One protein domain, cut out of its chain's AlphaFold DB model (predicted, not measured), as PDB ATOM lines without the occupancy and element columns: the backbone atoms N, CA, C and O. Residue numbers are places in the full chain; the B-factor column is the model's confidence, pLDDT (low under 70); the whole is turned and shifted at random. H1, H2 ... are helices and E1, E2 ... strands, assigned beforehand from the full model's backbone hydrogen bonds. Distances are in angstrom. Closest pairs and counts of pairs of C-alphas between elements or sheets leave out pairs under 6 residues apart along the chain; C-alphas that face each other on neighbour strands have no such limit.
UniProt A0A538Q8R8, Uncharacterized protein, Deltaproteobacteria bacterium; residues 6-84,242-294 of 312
ATOM      1  N   PRO A   6     100.260 195.779 151.353       85.50
ATOM      2  CA  PRO A   6      99.134 194.863 151.529       85.50
ATOM      3  C   PRO A   6      98.396 195.042 152.863       85.50
ATOM      4  O   PRO A   6      97.168 195.026 152.882       85.50
ATOM      5  N   ASP A   7      99.108 195.272 153.975       89.19
ATOM      6  CA  ASP A   7      98.476 195.451 155.292       89.19
ATOM      7  C   ASP A   7      97.623 196.732 155.368       89.19
ATOM      8  O   ASP A   7      96.593 196.740 156.047       89.19
ATOM      9  N   HIS A   8      97.985 197.790 154.629       87.31
ATOM     10  CA  HIS A   8      97.139 198.980 154.464       87.31
ATOM     11  C   HIS A   8      95.840 198.685 153.697       87.31
ATOM     12  O   HIS A   8      94.837 199.367 153.904       87.31
ATOM     13  N   ALA A   9      95.838 197.654 152.851       87.00
ATOM     14  CA  ALA A   9      94.710 197.243 152.024       87.00
ATOM     15  C   ALA A   9      94.097 195.902 152.475       87.00
ATOM     16  O   ALA A   9      93.462 195.215 151.676       87.00
ATOM     17  N   VAL A  10      94.225 195.520 153.753       90.69
ATOM     18  CA  VAL A  10      93.736 194.220 154.266       90.69
ATOM     19  C   VAL A  10      92.235 193.993 154.040       90.69
ATOM     20  O   VAL A  10      91.800 192.854 153.893       90.69
ATOM     21  N   ALA A  11      91.435 195.061 153.966       88.31
ATOM     22  CA  ALA A  11      90.012 194.977 153.629       88.31
ATOM     23  C   ALA A  11      89.766 194.473 152.194       88.31
ATOM     24  O   ALA A  11      88.736 193.864 151.931       88.31
ATOM     25  N   ILE A  12      90.721 194.702 151.290       90.00
ATOM     26  CA  ILE A  12      90.695 194.261 149.894       90.00
ATOM     27  C   ILE A  12      91.334 192.877 149.780       90.00
ATOM     28  O   ILE A  12      90.715 191.957 149.252       90.00
ATOM     29  N   TYR A  13      92.554 192.730 150.302       91.25
ATOM     30  CA  TYR A  13      93.377 191.526 150.149       91.25
ATOM     31  C   TYR A  13      92.891 190.356 151.012       91.25
ATOM     32  O   TYR A  13      93.145 189.200 150.685       91.25
ATOM     33  N   GLY A  14      92.204 190.635 152.121       91.88
ATOM     34  CA  GLY A  14      91.918 189.645 153.155       91.88
ATOM     35  C   GLY A  14      93.139 189.293 153.985       91.88
ATOM     36  O   GLY A  14      94.233 189.793 153.742       91.88
ATOM     37  N   LYS A  15      92.931 188.464 155.012       92.50
ATOM     38  CA  LYS A  15      93.993 188.043 155.930       92.50
ATOM     39  C   LYS A  15      94.552 186.683 155.539       92.50
ATOM     40  O   LYS A  15      93.776 185.752 155.324       92.50
ATOM     41  N   ALA A  16      95.874 186.555 155.573       91.38
ATOM     42  CA  ALA A  16      96.543 185.272 155.420       91.38
ATOM     43  C   ALA A  16      96.174 184.332 156.575       91.38
ATOM     44  O   ALA A  16      96.140 184.731 157.748       91.38
ATOM     45  N   LYS A  17      95.894 183.068 156.237       89.44
ATOM     46  CA  LYS A  17      95.348 182.060 157.156       89.44
ATOM     47  C   LYS A  17      96.199 181.923 158.420       89.44
ATOM     48  O   LYS A  17      97.399 181.687 158.359       89.44
ATOM     49  N   GLY A  18      95.553 182.031 159.582       88.38
ATOM     50  CA  GLY A  18      96.221 181.897 160.882       88.38
ATOM     51  C   GLY A  18      97.092 183.095 161.277       88.38
ATOM     52  O   GLY A  18      97.796 183.022 162.280       88.38
ATOM     53  N   THR A  19      97.042 184.201 160.529       88.62
ATOM     54  CA  THR A  19      97.807 185.416 160.819       88.62
ATOM     55  C   THR A  19      96.899 186.647 160.901       88.62
ATOM     56  O   THR A  19      95.727 186.621 160.532       88.62
ATOM     57  N   ASN A  20      97.457 187.762 161.378       87.06
ATOM     58  CA  ASN A  20      96.825 189.082 161.294       87.06
ATOM     59  C   ASN A  20      97.354 189.928 160.123       87.06
ATOM     60  O   ASN A  20      97.088 191.129 160.095       87.06
ATOM     61  N   ARG A  21      98.115 189.326 159.201       89.69
ATOM     62  CA  ARG A  21      98.670 190.001 158.023       89.69
ATOM     63  C   ARG A  21      97.715 189.895 156.848       89.69
ATOM     64  O   ARG A  21      96.939 188.940 156.781       89.69
ATOM     65  N   ALA A  22      97.792 190.847 155.929       92.31
ATOM     66  CA  ALA A  22      97.131 190.712 154.643       92.31
ATOM     67  C   ALA A  22      97.685 189.520 153.841       92.31
ATOM     68  O   ALA A  22      98.841 189.134 154.018       92.31
ATOM     69  N   ASN A  23      96.863 188.954 152.957       93.44
ATOM     70  CA  ASN A  23      97.330 188.009 151.945       93.44
ATOM     71  C   ASN A  23      98.416 188.661 151.074       93.44
ATOM     72  O   ASN A  23      98.283 189.822 150.678       93.44
ATOM     73  N   THR A  24      99.468 187.919 150.733       91.56
ATOM     74  CA  THR A  24     100.479 188.377 149.773       91.56
ATOM     75  C   THR A  24     100.122 187.946 148.358       91.56
ATOM     76  O   THR A  24      99.682 186.826 148.115       91.56
ATOM     77  N   THR A  25     100.339 188.834 147.393       93.56
ATOM     78  CA  THR A  25     100.174 188.538 145.961       93.56
ATOM     79  C   THR A  25     101.510 188.428 145.232       93.56
ATOM     80  O   THR A  25     101.549 188.338 144.006       93.56
ATOM     81  N   THR A  26     102.616 188.475 145.974       94.50
ATOM     82  CA  THR A  26     103.966 188.345 145.429       94.50
ATOM     83  C   THR A  26     104.287 186.874 145.206       94.50
ATOM     84  O   THR A  26     104.377 186.110 146.161       94.50
ATOM     85  N   ASP A  27     104.504 186.483 143.951       97.25
ATOM     86  CA  ASP A  27     104.883 185.116 143.590       97.25
ATOM     87  C   ASP A  27     106.013 185.109 142.564       97.25
ATOM     88  O   ASP A  27     105.928 185.807 141.552       97.25
ATOM     89  N   ASN A  28     107.063 184.327 142.780       97.94
ATOM     90  CA  ASN A  28     108.069 184.074 141.745       97.94
ATOM     91  C   ASN A  28     108.411 182.585 141.593       97.94
ATOM     92  O   ASN A  28     109.476 182.236 141.070       97.94
ATOM     93  N   VAL A  29     107.495 181.707 142.003       98.25
ATOM     94  CA  VAL A  29     107.599 180.266 141.760       98.25
ATOM     95  C   VAL A  29     107.494 180.017 140.256       98.25
ATOM     96  O   VAL A  29     106.640 180.580 139.578       98.25
ATOM     97  N   GLY A  30     108.408 179.213 139.713       98.31
ATOM     98  CA  GLY A  30     108.456 178.903 138.282       98.31
ATOM     99  C   GLY A  30     108.964 180.028 137.369       98.31
ATOM    100  O   GLY A  30     109.120 179.805 136.168       98.31
ATOM    101  N   VAL A  31     109.246 181.227 137.893       98.62
ATOM    102  CA  VAL A  31     109.798 182.340 137.100       98.62
ATOM    103  C   VAL A  31     111.279 182.095 136.812       98.62
ATOM    104  O   VAL A  31     112.098 182.033 137.734       98.62
ATOM    105  N   GLN A  32     111.612 182.006 135.524       98.25
ATOM    106  CA  GLN A  32     112.965 181.778 135.012       98.25
ATOM    107  C   GLN A  32     113.668 183.101 134.697       98.25
ATOM    108  O   GLN A  32     113.608 183.617 133.578       98.25
ATOM    109  N   TYR A  33     114.322 183.688 135.693       98.56
ATOM    110  CA  TYR A  33     114.990 184.976 135.534       98.56
ATOM    111  C   TYR A  33     116.102 184.882 134.483       98.56
ATOM    112  O   TYR A  33     116.905 183.955 134.503       98.56
ATOM    113  N   GLY A  34     116.131 185.835 133.547       98.19
ATOM    114  CA  GLY A  34     117.147 185.887 132.493       98.19
ATOM    115  C   GLY A  34     116.890 185.002 131.269       98.19
ATOM    116  O   GLY A  34     117.721 185.025 130.369       98.19
ATOM    117  N   LEU A  35     115.761 184.283 131.169       98.56
ATOM    118  CA  LEU A  35     115.515 183.323 130.076       98.56
ATOM    119  C   LEU A  35     115.748 183.911 128.672       98.56
ATOM    120  O   LEU A  35     116.518 183.354 127.897       98.56
ATOM    121  N   LYS A  36     115.150 185.061 128.334       98.25
ATOM    122  CA  LYS A  36     115.374 185.695 127.019       98.25
ATOM    123  C   LYS A  36     116.820 186.159 126.809       98.25
ATOM    124  O   LYS A  36     117.295 186.107 125.682       98.25
ATOM    125  N   ALA A  37     117.510 186.593 127.866       98.25
ATOM    126  CA  ALA A  37     118.919 186.985 127.783       98.25
ATOM    127  C   ALA A  37     119.824 185.767 127.541       98.25
ATOM    128  O   ALA A  37     120.772 185.841 126.765       98.25
ATOM    129  N   PHE A  38     119.498 184.634 128.162       98.69
ATOM    130  CA  PHE A  38     120.152 183.358 127.908       98.69
ATOM    131  C   PHE A  38     119.932 182.907 126.462       98.69
ATOM    132  O   PHE A  38     120.896 182.669 125.744       98.69
ATOM    133  N   LEU A  39     118.680 182.880 125.997       98.38
ATOM    134  CA  LEU A  39     118.335 182.446 124.640       98.38
ATOM    135  C   LEU A  39     118.936 183.335 123.543       98.38
ATOM    136  O   LEU A  39     119.170 182.859 122.434       98.38
ATOM    137  N   SER A  40     119.209 184.608 123.839       97.94
ATOM    138  CA  SER A  40     119.912 185.511 122.923       97.94
ATOM    139  C   SER A  40     121.441 185.410 123.002       97.94
ATOM    140  O   SER A  40     122.121 186.138 122.284       97.94
ATOM    141  N   GLY A  41     121.990 184.589 123.902       97.94
ATOM    142  CA  GLY A  41     123.430 184.485 124.158       97.94
ATOM    143  C   GLY A  41     124.038 185.685 124.895       97.94
ATOM    144  O   GLY A  41     125.254 185.843 124.891       97.94
ATOM    145  N   ALA A  42     123.219 186.546 125.511       98.12
ATOM    146  CA  ALA A  42     123.698 187.698 126.283       98.12
ATOM    147  C   ALA A  42     124.235 187.301 127.668       98.12
ATOM    148  O   ALA A  42     125.027 188.041 128.246       98.12
ATOM    149  N   ILE A  43     123.801 186.149 128.183       98.44
ATOM    150  CA  ILE A  43     124.388 185.470 129.340       98.44
ATOM    151  C   ILE A  43     124.643 184.007 128.983       98.44
ATOM    152  O   ILE A  43     123.941 183.419 128.156       98.44
ATOM    153  N   THR A  44     125.653 183.419 129.607       98.69
ATOM    154  CA  THR A  44     126.037 182.019 129.431       98.69
ATOM    155  C   THR A  44     125.007 181.059 130.049       98.69
ATOM    156  O   THR A  44     124.256 181.448 130.951       98.69
ATOM    157  N   PRO A  45     124.989 179.777 129.623       98.69
ATOM    158  CA  PRO A  45     124.223 178.728 130.302       98.69
ATOM    159  C   PRO A  45     124.453 178.690 131.816       98.69
ATOM    160  O   PRO A  45     123.507 178.544 132.588       98.69
ATOM    161  N   GLU A  46     125.704 178.868 132.249       98.69
ATOM    162  CA  GLU A  46     126.056 178.814 133.666       98.69
ATOM    163  C   GLU A  46     125.519 180.025 134.433       98.69
ATOM    164  O   GLU A  46     124.910 179.856 135.486       98.69
ATOM    165  N   GLU A  47     125.658 181.239 133.892       98.75
ATOM    166  CA  GLU A  47     125.086 182.447 134.502       98.75
ATOM    167  C   GLU A  47     123.562 182.347 134.640       98.75
ATOM    168  O   GLU A  47     123.013 182.761 135.659       98.75
ATOM    169  N   PHE A  48     122.870 181.764 133.657       98.81
ATOM    170  CA  PHE A  48     121.425 181.545 133.723       98.81
ATOM    171  C   PHE A  48     121.017 180.574 134.839       98.81
ATOM    172  O   PHE A  48     120.081 180.860 135.595       98.81
ATOM    173  N   VAL A  49     121.716 179.441 134.965       98.75
ATOM    174  CA  VAL A  49     121.450 178.445 136.015       98.75
ATOM    175  C   VAL A  49     121.749 179.036 137.393       98.75
ATOM    176  O   VAL A  49     120.864 179.058 138.247       98.75
ATOM    177  N   VAL A  50     122.939 179.617 137.579       98.69
ATOM    178  CA  VAL A  50     123.372 180.227 138.848       98.69
ATOM    179  C   VAL A  50     122.455 181.375 139.262       98.69
ATOM    180  O   VAL A  50     122.126 181.507 140.442       98.69
ATOM    181  N   LEU A  51     121.986 182.197 138.319       98.56
ATOM    182  CA  LEU A  51     121.007 183.244 138.613       98.56
ATOM    183  C   LEU A  51     119.735 182.654 139.233       98.56
ATOM    184  O   LEU A  51     119.256 183.152 140.252       98.56
ATOM    185  N   ASN A  52     119.191 181.587 138.646       98.62
ATOM    186  CA  ASN A  52     117.947 180.984 139.119       98.62
ATOM    187  C   ASN A  52     118.108 180.182 140.416       98.62
ATOM    188  O   ASN A  52     117.141 180.101 141.176       98.62
ATOM    189  N   GLU A  53     119.304 179.661 140.695       98.50
ATOM    190  CA  GLU A  53     119.661 179.061 141.986       98.50
ATOM    191  C   GLU A  53     119.703 180.097 143.123       98.50
ATOM    192  O   GLU A  53     119.356 179.768 144.255       98.50
ATOM    193  N   ASN A  54     120.089 181.348 142.835       98.00
ATOM    194  CA  ASN A  54     120.402 182.346 143.869       98.00
ATOM    195  C   ASN A  54     119.380 183.484 144.035       98.00
ATOM    196  O   ASN A  54     119.415 184.169 145.056       98.00
ATOM    197  N   ILE A  55     118.481 183.724 143.071       95.44
ATOM    198  CA  ILE A  55     117.568 184.890 143.080       95.44
ATOM    199  C   ILE A  55     116.651 184.950 144.321       95.44
ATOM    200  O   ILE A  55     116.249 186.039 144.730       95.44
ATOM    201  N   GLY A  56     116.323 183.796 144.916       97.00
ATOM    202  CA  GLY A  56     115.442 183.699 146.076       97.00
ATOM    203  C   GLY A  56     114.098 184.404 145.867       97.00
ATOM    204  O   GLY A  56     113.464 184.284 144.814       97.00
ATOM    205  N   GLY A  57     113.655 185.146 146.871       96.94
ATOM    206  CA  GLY A  57     112.387 185.869 146.884       96.94
ATOM    207  C   GLY A  57     112.351 186.912 147.992       96.94
ATOM    208  O   GLY A  57     113.381 187.281 148.550       96.94
ATOM    209  N   VAL A  58     111.154 187.384 148.313       94.75
ATOM    210  CA  VAL A  58     110.883 188.278 149.443       94.75
ATOM    211  C   VAL A  58     109.782 187.732 150.351       94.75
ATOM    212  O   VAL A  58     108.833 187.098 149.875       94.75
ATOM    213  N   ASP A  59     109.898 187.995 151.651       90.75
ATOM    214  CA  ASP A  59     108.851 187.694 152.630       90.75
ATOM    215  C   ASP A  59     107.732 188.757 152.630       90.75
ATOM    216  O   ASP A  59     107.747 189.731 151.874       90.75
ATOM    217  N   ALA A  60     106.734 188.580 153.499       86.12
ATOM    218  CA  ALA A  60     105.606 189.506 153.616       86.12
ATOM    219  C   ALA A  60     105.982 190.900 154.168       86.12
ATOM    220  O   ALA A  60     105.185 191.824 154.049       86.12
ATOM    221  N   ASP A  61     107.168 191.067 154.760       86.75
ATOM    222  CA  ASP A  61     107.712 192.365 155.178       86.75
ATOM    223  C   ASP A  61     108.688 192.934 154.112       86.75
ATOM    224  O   ASP A  61     109.330 193.957 154.340       86.75
ATOM    225  N   SER A  62     108.756 192.319 152.921       88.38
ATOM    226  CA  SER A  62     109.660 192.655 151.807       88.38
ATOM    227  C   SER A  62     111.153 192.443 152.091       88.38
ATOM    228  O   SER A  62     111.996 192.993 151.378       88.38
ATOM    229  N   ASN A  63     111.507 191.632 153.092       92.25
ATOM    230  CA  ASN A  63     112.900 191.247 153.301       92.25
ATOM    231  C   ASN A  63     113.312 190.188 152.272       92.25
ATOM    232  O   ASN A  63     112.525 189.273 152.015       92.25
ATOM    233  N   PRO A  64     114.535 190.252 151.715       95.31
ATOM    234  CA  PRO A  64     115.063 189.187 150.874       95.31
ATOM    235  C   PRO A  64     115.118 187.852 151.620       95.31
ATOM    236  O   PRO A  64     115.514 187.786 152.783       95.31
ATOM    237  N   THR A  65     114.776 186.777 150.923       96.94
ATOM    238  CA  THR A  65     114.843 185.406 151.427       96.94
ATOM    239  C   THR A  65     115.494 184.503 150.391       96.94
ATOM    240  O   THR A  65     115.409 184.772 149.195       96.94
ATOM    241  N   THR A  66     116.117 183.411 150.833       96.38
ATOM    242  CA  THR A  66     116.667 182.390 149.927       96.38
ATOM    243  C   THR A  66     115.575 181.556 149.257       96.38
ATOM    244  O   THR A  66     115.782 181.033 148.167       96.38
ATOM    245  N   ALA A  67     114.402 181.444 149.884       96.50
ATOM    246  CA  ALA A  67     113.232 180.807 149.297       96.50
ATOM    247  C   ALA A  67     112.533 181.739 148.297       96.50
ATOM    248  O   ALA A  67     112.587 182.961 148.417       96.50
ATOM    249  N   ARG A  68     111.841 181.160 147.314       97.44
ATOM    250  CA  ARG A  68     110.974 181.916 146.404       97.44
ATOM    251  C   ARG A  68     109.749 182.449 147.154       97.44
ATOM    252  O   ARG A  68     109.307 181.863 148.137       97.44
ATOM    253  N   SER A  69     109.197 183.564 146.689       97.25
ATOM    254  CA  SER A  69     107.937 184.105 147.200       97.25
ATOM    255  C   SER A  69     106.764 183.285 146.681       97.25
ATOM    256  O   SER A  69     106.685 183.011 145.481       97.25
ATOM    257  N   HIS A  70     105.831 182.968 147.574       95.88
ATOM    258  CA  HIS A  70     104.579 182.285 147.264       95.88
ATOM    259  C   HIS A  70     103.411 183.231 147.533       95.88
ATOM    260  O   HIS A  70     103.279 183.732 148.650       95.88
ATOM    261  N   ALA A  71     102.559 183.451 146.531       95.81
ATOM    262  CA  ALA A  71     101.324 184.204 146.732       95.81
ATOM    263  C   ALA A  71     100.245 183.351 147.411       95.81
ATOM    264  O   ALA A  71     100.106 182.160 147.123       95.81
ATOM    265  N   ASP A  72      99.427 183.999 148.237       94.94
ATOM    266  CA  ASP A  72      98.224 183.420 148.823       94.94
ATOM    267  C   ASP A  72      97.098 183.387 147.766       94.94
ATOM    268  O   ASP A  72      96.706 184.446 147.257       94.94
ATOM    269  N   PRO A  73      96.531 182.208 147.430       92.94
ATOM    270  CA  PRO A  73      95.500 182.091 146.395       92.94
ATOM    271  C   PRO A  73      94.261 182.969 146.623       92.94
ATOM    272  O   PRO A  73      93.741 183.552 145.670       92.94
ATOM    273  N   ASP A  74      93.828 183.116 147.877       91.62
ATOM    274  CA  ASP A  74      92.676 183.955 148.232       91.62
ATOM    275  C   ASP A  74      92.951 185.440 147.943       91.62
ATOM    276  O   ASP A  74      92.080 186.158 147.445       91.62
ATOM    277  N   GLY A  75      94.187 185.892 148.182       93.69
ATOM    278  CA  GLY A  75      94.621 187.248 147.852       93.69
ATOM    279  C   GLY A  75      94.635 187.499 146.349       93.69
ATOM    280  O   GLY A  75      94.183 188.552 145.904       93.69
ATOM    281  N   LEU A  76      95.100 186.524 145.558       95.31
ATOM    282  CA  LEU A  76      95.130 186.618 144.094       95.31
ATOM    283  C   LEU A  76      93.729 186.843 143.517       95.31
ATOM    284  O   LEU A  76      93.519 187.797 142.770       95.31
ATOM    285  N   ALA A  77      92.758 186.009 143.896       93.56
ATOM    286  CA  ALA A  77      91.383 186.152 143.424       93.56
ATOM    287  C   ALA A  77      90.790 187.523 143.796       93.56
ATOM    288  O   ALA A  77      90.157 188.174 142.962       93.56
ATOM    289  N   ALA A  78      91.042 187.988 145.024       93.50
ATOM    290  CA  ALA A  78      90.539 189.269 145.505       93.50
ATOM    291  C   ALA A  78      91.110 190.466 144.727       93.50
ATOM    292  O   ALA A  78      90.348 191.355 144.353       93.50
ATOM    293  N   VAL A  79      92.418 190.500 144.439       93.38
ATOM    294  CA  VAL A  79      93.038 191.649 143.747       93.38
ATOM    295  C   VAL A  79      92.667 191.749 142.272       93.38
ATOM    296  O   VAL A  79      92.556 192.864 141.757       93.38
ATOM    297  N   TYR A  80      92.450 190.616 141.597       95.44
ATOM    298  CA  TYR A  80      91.926 190.613 140.231       95.44
ATOM    299  C   TYR A  80      90.495 191.137 140.210       95.44
ATOM    300  O   TYR A  80      90.205 192.127 139.543       95.44
ATOM    301  N   ARG A  81      89.626 190.538 141.032       94.06
ATOM    302  CA  ARG A  81      88.226 190.944 141.152       94.06
ATOM    303  C   ARG A  81      88.076 192.417 141.528       94.06
ATOM    304  O   ARG A  81      87.219 193.093 140.978       94.06
ATOM    305  N   ALA A  82      88.900 192.923 142.441       92.94
ATOM    306  CA  ALA A  82      88.841 194.309 142.896       92.94
ATOM    307  C   ALA A  82      89.455 195.327 141.919       92.94
ATOM    308  O   ALA A  82      89.440 196.522 142.208       92.94
ATOM    309  N   GLY A  83      90.027 194.886 140.792       92.69
ATOM    310  CA  GLY A  83      90.661 195.776 139.818       92.69
ATOM    311  C   GLY A  83      91.979 196.401 140.291       92.69
ATOM    312  O   GLY A  83      92.430 197.383 139.703       92.69
ATOM    313  N   ILE A  84      92.622 195.838 141.325       91.94
ATOM    314  CA  ILE A  84      93.974 196.245 141.750       91.94
ATOM    315  C   ILE A  84      94.981 195.932 140.638       91.94
ATOM    316  O   ILE A  84      95.860 196.739 140.333       91.94
ATOM    317  N   LEU A 242     100.057 187.583 138.119       97.12
ATOM    318  CA  LEU A 242     100.709 187.707 139.428       97.12
ATOM    319  C   LEU A 242     101.363 186.388 139.854       97.12
ATOM    320  O   LEU A 242     102.527 186.374 140.253       97.12
ATOM    321  N   LYS A 243     100.628 185.284 139.680       98.19
ATOM    322  CA  LYS A 243     101.093 183.904 139.824       98.19
ATOM    323  C   LYS A 243     100.742 183.131 138.561       98.19
ATOM    324  O   LYS A 243      99.577 183.077 138.170       98.19
ATOM    325  N   CYS A 244     101.746 182.550 137.918       98.38
ATOM    326  CA  CYS A 244     101.557 181.730 136.730       98.38
ATOM    327  C   CYS A 244     101.041 180.333 137.105       98.38
ATOM    328  O   CYS A 244     101.288 179.838 138.207       98.38
ATOM    329  N   GLN A 245     100.346 179.686 136.172       98.38
ATOM    330  CA  GLN A 245     100.221 178.231 136.205       98.38
ATOM    331  C   GLN A 245     101.593 177.620 135.898       98.38
ATOM    332  O   GLN A 245     102.390 178.237 135.188       98.38
ATOM    333  N   LEU A 246     101.879 176.429 136.424       98.56
ATOM    334  CA  LEU A 246     103.150 175.748 136.181       98.56
ATOM    335  C   LEU A 246     102.997 174.650 135.133       98.56
ATOM    336  O   LEU A 246     101.963 173.983 135.047       98.56
ATOM    337  N   ARG A 247     104.058 174.448 134.359       98.50
ATOM    338  CA  ARG A 247     104.245 173.303 133.469       98.50
ATOM    339  C   ARG A 247     105.609 172.661 133.726       98.50
ATOM    340  O   ARG A 247     106.531 173.365 134.148       98.50
ATOM    341  N   PRO A 248     105.781 171.362 133.428       98.19
ATOM    342  CA  PRO A 248     107.089 170.725 133.501       98.19
ATOM    343  C   PRO A 248     108.135 171.478 132.676       98.19
ATOM    344  O   PRO A 248     107.826 172.037 131.613       98.19
ATOM    345  N   ILE A 249     109.381 171.466 133.150       97.69
ATOM    346  CA  ILE A 249     110.504 171.963 132.360       97.69
ATOM    347  C   ILE A 249     110.639 171.099 131.105       97.69
ATOM    348  O   ILE A 249     110.685 169.873 131.180       97.69
ATOM    349  N   ASN A 250     110.757 171.751 129.950       97.31
ATOM    350  CA  ASN A 250     111.052 171.088 128.692       97.31
ATOM    351  C   ASN A 250     112.444 171.507 128.216       97.31
ATOM    352  O   ASN A 250     112.718 172.693 128.048       97.31
ATOM    353  N   ARG A 251     113.329 170.537 127.964       97.31
ATOM    354  CA  ARG A 251     114.691 170.818 127.485       97.31
ATOM    355  C   ARG A 251     114.710 171.578 126.156       97.31
ATOM    356  O   ARG A 251     115.626 172.363 125.925       97.31
ATOM    357  N   ALA A 252     113.701 171.387 125.308       97.94
ATOM    358  CA  ALA A 252     113.607 172.092 124.035       97.94
ATOM    359  C   ALA A 252     113.457 173.616 124.196       97.94
ATOM    360  O   ALA A 252     113.834 174.351 123.285       97.94
ATOM    361  N   ASP A 253     112.978 174.092 125.353       97.31
ATOM    362  CA  ASP A 253     112.781 175.520 125.627       97.31
ATOM    363  C   ASP A 253     114.101 176.304 125.714       97.31
ATOM    364  O   ASP A 253     114.085 177.530 125.657       97.31
ATOM    365  N   TYR A 254     115.236 175.609 125.854       98.25
ATOM    366  CA  TYR A 254     116.566 176.208 126.013       98.25
ATOM    367  C   TYR A 254     117.379 176.244 124.709       98.25
ATOM    368  O   TYR A 254     118.539 176.655 124.708       98.25
ATOM    369  N   ASN A 255     116.795 175.811 123.591       96.62
ATOM    370  CA  ASN A 255     117.438 175.841 122.279       96.62
ATOM    371  C   ASN A 255     117.431 177.259 121.667       96.62
ATOM    372  O   ASN A 255     116.507 178.029 121.922       96.62
ATOM    373  N   PRO A 256     118.416 177.610 120.813       96.19
ATOM    374  CA  PRO A 256     119.491 176.752 120.305       96.19
ATOM    375  C   PRO A 256     120.742 176.705 121.196       96.19
ATOM    376  O   PRO A 256     121.650 175.940 120.892       96.19
ATOM    377  N   ILE A 257     120.809 177.510 122.263       97.81
ATOM    378  CA  ILE A 257     122.002 177.604 123.122       97.81
ATOM    379  C   ILE A 257     122.253 176.283 123.863       97.81
ATOM    380  O   ILE A 257     123.383 175.803 123.909       97.81
ATOM    381  N   GLY A 258     121.184 175.673 124.381       97.69
ATOM    382  CA  GLY A 258     121.220 174.400 125.089       97.69
ATOM    383  C   GLY A 258     121.760 174.509 126.517       97.69
ATOM    384  O   GLY A 258     122.400 175.482 126.909       97.69
ATOM    385  N   LEU A 259     121.481 173.474 127.307       98.38
ATOM    386  CA  LEU A 259     122.048 173.259 128.639       98.38
ATOM    387  C   LEU A 259     122.760 171.906 128.640       98.38
ATOM    388  O   LEU A 259     122.275 170.958 128.013       98.38
ATOM    389  N   SER A 260     123.879 171.802 129.359       98.56
ATOM    390  CA  SER A 260     124.469 170.493 129.655       98.56
ATOM    391  C   SER A 260     123.540 169.663 130.552       98.56
ATOM    392  O   SER A 260     122.586 170.180 131.140       98.56
ATOM    393  N   ASP A 261     123.819 168.367 130.686       98.56
ATOM    394  CA  ASP A 261     123.042 167.487 131.566       98.56
ATOM    395  C   ASP A 261     123.093 167.929 133.024       98.56
ATOM    396  O   ASP A 261     122.047 168.034 133.665       98.56
ATOM    397  N   ASP A 262     124.268 168.324 133.503       98.69
ATOM    398  CA  ASP A 262     124.435 168.845 134.857       98.69
ATOM    399  C   ASP A 262     123.670 170.158 135.068       98.69
ATOM    400  O   ASP A 262     122.980 170.325 136.075       98.69
ATOM    401  N   GLN A 263     123.730 171.079 134.101       98.75
ATOM    402  CA  GLN A 263     123.010 172.355 134.159       98.75
ATOM    403  C   GLN A 263     121.496 172.157 134.156       98.75
ATOM    404  O   GLN A 263     120.780 172.772 134.945       98.75
ATOM    405  N   PHE A 264     120.999 171.264 133.304       98.62
ATOM    406  CA  PHE A 264     119.582 170.939 133.254       98.62
ATOM    407  C   PHE A 264     119.112 170.255 134.543       98.62
ATOM    408  O   PHE A 264     118.035 170.572 135.042       98.62
ATOM    409  N   ASN A 265     119.910 169.352 135.119       98.56
ATOM    410  CA  ASN A 265     119.589 168.695 136.389       98.56
ATOM    411  C   ASN A 265     119.521 169.700 137.547       98.56
ATOM    412  O   ASN A 265     118.564 169.678 138.322       98.56
ATOM    413  N   ARG A 266     120.478 170.632 137.625       98.62
ATOM    414  CA  ARG A 266     120.457 171.743 138.592       98.62
ATOM    415  C   ARG A 266     119.223 172.620 138.422       98.62
ATOM    416  O   ARG A 266     118.542 172.925 139.396       98.62
ATOM    417  N   LEU A 267     118.866 172.951 137.183       98.19
ATOM    418  CA  LEU A 267     117.673 173.742 136.904       98.19
ATOM    419  C   LEU A 267     116.380 173.013 137.313       98.19
ATOM    420  O   LEU A 267     115.488 173.633 137.885       98.19
ATOM    421  N   ASN A 268     116.288 171.696 137.097       98.06
ATOM    422  CA  ASN A 268     115.165 170.894 137.599       98.06
ATOM    423  C   ASN A 268     115.091 170.896 139.133       98.06
ATOM    424  O   ASN A 268     113.994 170.950 139.681       98.06
ATOM    425  N   ALA A 269     116.232 170.896 139.829       97.94
ATOM    426  CA  ALA A 269     116.257 170.997 141.287       97.94
ATOM    427  C   ALA A 269     115.759 172.364 141.799       97.94
ATOM    428  O   ALA A 269     115.146 172.429 142.862       97.94
ATOM    429  N   VAL A 270     115.973 173.444 141.037       97.94
ATOM    430  CA  VAL A 270     115.438 174.786 141.347       97.94
ATOM    431  C   VAL A 270     113.921 174.866 141.142       97.94
ATOM    432  O   VAL A 270     113.239 175.605 141.857       97.94
ATOM    433  N   PHE A 271     113.384 174.124 140.173       98.19
ATOM    434  CA  PHE A 271     111.975 174.166 139.777       98.19
ATOM    435  C   PHE A 271     111.305 172.787 139.903       98.19
ATOM    436  O   PHE A 271     110.848 172.238 138.896       98.19
ATOM    437  N   PRO A 272     111.201 172.225 141.124       96.81
ATOM    438  CA  PRO A 272     110.664 170.878 141.330       96.81
ATOM    439  C   PRO A 272     109.200 170.742 140.882       96.81
ATOM    440  O   PRO A 272     108.799 169.685 140.402       96.81
ATOM    441  N   ASP A 273     108.425 171.828 140.972       97.00
ATOM    442  CA  ASP A 273     107.018 171.885 140.551       97.00
ATOM    443  C   ASP A 273     106.839 172.390 139.105       97.00
ATOM    444  O   ASP A 273     105.716 172.534 138.614       97.00
ATOM    445  N   GLY A 274     107.944 172.675 138.410       98.38
ATOM    446  CA  GLY A 274     107.959 173.216 137.058       98.38
ATOM    447  C   GLY A 274     108.111 174.737 136.970       98.38
ATOM    448  O   GLY A 274     108.368 175.448 137.944       98.38
ATOM    449  N   VAL A 275     107.986 175.233 135.741       98.75
ATOM    450  CA  VAL A 275     108.200 176.634 135.350       98.75
ATOM    451  C   VAL A 275     106.905 177.277 134.878       98.75
ATOM    452  O   VAL A 275     105.948 176.586 134.537       98.75
ATOM    453  N   CYS A 276     106.871 178.607 134.840       98.69
ATOM    454  CA  CYS A 276     105.690 179.343 134.416       98.69
ATOM    455  C   CYS A 276     105.223 178.959 133.006       98.69
ATOM    456  O   CYS A 276     105.961 179.069 132.025       98.69
ATOM    457  N   ASP A 277     103.947 178.607 132.907       98.31
ATOM    458  CA  ASP A 277     103.189 178.527 131.671       98.31
ATOM    459  C   ASP A 277     102.435 179.842 131.442       98.31
ATOM    460  O   ASP A 277     101.281 180.012 131.838       98.31
ATOM    461  N   PHE A 278     103.108 180.796 130.800       97.25
ATOM    462  CA  PHE A 278     102.518 182.093 130.464       97.25
ATOM    463  C   PHE A 278     101.508 182.037 129.306       97.25
ATOM    464  O   PHE A 278     100.927 183.067 128.976       97.25
ATOM    465  N   SER A 279     101.274 180.863 128.701       96.44
ATOM    466  CA  SER A 279     100.185 180.689 127.729       96.44
ATOM    467  C   SER A 279      98.813 180.573 128.397       96.44
ATOM    468  O   SER A 279      97.782 180.686 127.733       96.44
ATOM    469  N   ARG A 280      98.788 180.362 129.718       97.69
ATOM    470  CA  ARG A 280      97.570 180.210 130.511       97.69
ATOM    471  C   ARG A 280      97.297 181.458 131.349       97.69
ATOM    472  O   ARG A 280      98.242 182.130 131.769       97.69
ATOM    473  N   PRO A 281      96.019 181.736 131.669       96.50
ATOM    474  CA  PRO A 281      95.675 182.740 132.664       96.50
ATOM    475  C   PRO A 281      96.358 182.459 134.007       96.50
ATOM    476  O   PRO A 281      96.577 181.303 134.383       96.50
ATOM    477  N   GLY A 282      96.663 183.527 134.740       97.62
ATOM    478  CA  GLY A 282      97.206 183.446 136.087       97.62
ATOM    479  C   GLY A 282      96.259 182.761 137.070       97.62
ATOM    480  O   GLY A 282      95.043 182.708 136.879       97.62
ATOM    481  N   VAL A 283      96.817 182.245 138.161       98.12
ATOM    482  CA  VAL A 283      96.027 181.657 139.248       98.12
ATOM    483  C   VAL A 283      95.101 182.726 139.834       98.12
ATOM    484  O   VAL A 283      95.559 183.786 140.255       98.12
ATOM    485  N   GLY A 284      93.794 182.450 139.841       95.69
ATOM    486  CA  GLY A 284      92.766 183.383 140.320       95.69
ATOM    487  C   GLY A 284      92.473 184.559 139.382       95.69
ATOM    488  O   GLY A 284      91.663 185.415 139.747       95.69
ATOM    489  N   GLN A 285      93.104 184.609 138.199       96.69
ATOM    490  CA  GLN A 285      92.867 185.660 137.213       96.69
ATOM    491  C   GLN A 285      91.429 185.605 136.706       96.69
ATOM    492  O   GLN A 285      90.936 184.561 136.284       96.69
ATOM    493  N   GLN A 286      90.775 186.755 136.766       94.62
ATOM    494  CA  GLN A 286      89.399 186.978 136.354       94.62
ATOM    495  C   GLN A 286      89.231 188.458 136.017       94.62
ATOM    496  O   GLN A 286      90.061 189.278 136.430       94.62
ATOM    497  N   ASP A 287      88.158 188.789 135.309       93.44
ATOM    498  CA  ASP A 287      87.799 190.180 135.063       93.44
ATOM    499  C   ASP A 287      87.496 190.879 136.389       93.44
ATOM    500  O   ASP A 287      86.937 190.293 137.327       93.44
ATOM    501  N   ALA A 288      87.866 192.154 136.467       94.38
ATOM    502  CA  ALA A 288      87.471 192.961 137.604       94.38
ATOM    503  C   ALA A 288      85.941 193.086 137.650       94.38
ATOM    504  O   ALA A 288      85.251 193.056 136.635       94.38
ATOM    505  N   VAL A 289      85.404 193.269 138.847       92.06
ATOM    506  CA  VAL A 289      84.021 193.681 139.068       92.06
ATOM    507  C   VAL A 289      84.092 195.035 139.743       92.06
ATOM    508  O   VAL A 289      84.868 195.213 140.676       92.06
ATOM    509  N   GLY A 290      83.308 196.006 139.287       86.38
ATOM    510  CA  GLY A 290      83.342 197.319 139.905       86.38
ATOM    511  C   GLY A 290      82.263 198.281 139.413       86.38
ATOM    512  O   GLY A 290      81.626 198.028 138.388       86.38
ATOM    513  N   PRO A 291      82.071 199.399 140.133       88.00
ATOM    514  CA  PRO A 291      82.750 199.743 141.390       88.00
ATOM    515  C   PRO A 291      82.292 198.858 142.567       88.00
ATOM    516  O   PRO A 291      81.139 198.432 142.612       88.00
ATOM    517  N   LEU A 292      83.204 198.557 143.497       91.19
ATOM    518  CA  LEU A 292      82.937 197.727 144.680       91.19
ATOM    519  C   LEU A 292      82.903 198.571 145.953       91.19
ATOM    520  O   LEU A 292      83.656 199.538 146.080       91.19
ATOM    521  N   ASP A 293      82.114 198.135 146.930       89.56
ATOM    522  CA  ASP A 293      82.392 198.402 148.336       89.56
ATOM    523  C   ASP A 293      82.998 197.167 149.014       89.56
ATOM    524  O   ASP A 293      82.869 196.033 148.550       89.56
ATOM    525  N   PHE A 294      83.684 197.398 150.129       90.62
ATOM    526  CA  PHE A 294      84.343 196.349 150.911       90.62
ATOM    527  C   PHE A 294      83.619 196.092 152.238       90.62
ATOM    528  O   PHE A 294      84.219 195.596 153.190       90.62
TER     529      PHE A 294
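Overview. This is residues 6 to 84 and 242 to 294 of the 312 residues of an uncharacterized protein of Deltaproteobacteria bacterium (UniProt A0A538Q8R8). With little regular structure, this elongated body has helices H2, H3, H5 and H6 at one end and H1 and H4 at the other, with loops and the tiny antiparallel sheet E1-E2 between. The printed part has 132 residues, 48 in named elements, mostly helix, ordered H1 H2 H3 H4 E1 H5 H6 E2. It is only just loose, close to compact (radius of gyration of the C-alphas 17.2 A), spanning 53 by 29 by 23 A.

Arrangement. H1, residues 10 to 13, touches H4, residues 73 to 81; the closest C-alphas, of Tyr 13 and Gly 75, are 5.0 A apart. H2, residues 35 to 39, only just touches H3, residues 45 to 54, with 3 pairs of C-alphas within 8 A, the closest being those of Phe 38 and Phe 48, 6.2 A. H3 touches H6, residues 261 to 270, at a shallow tilt of 22 degrees, the same way; the closest C-alphas are those of Glu 53 and Val 270, 6.0 A. In E1, residues 245 to 247, N 247 is 2.9 A from O 275 of antiparallel E2, residues 275 to 277, within hydrogen-bond range. Every O i to N i+4 pair is within range in H2, H3, H4 and H6; H1 and H5, residues 251 to 254, are too short for one.

Along the chain. H3 measures 14.6 A, H6 14.4 A. H1 begins at C-alpha 10 (93.736, 194.220, 154.266); E2 ends at C-alpha 277 (103.189, 178.527, 131.671).

Size, cuts and confidence. Residues 85 to 241 are cut out; C-alphas 84 and 242 are 11.1 A apart. Links H1 to H2 and H3 to H4 are long. No printed residue is under 70.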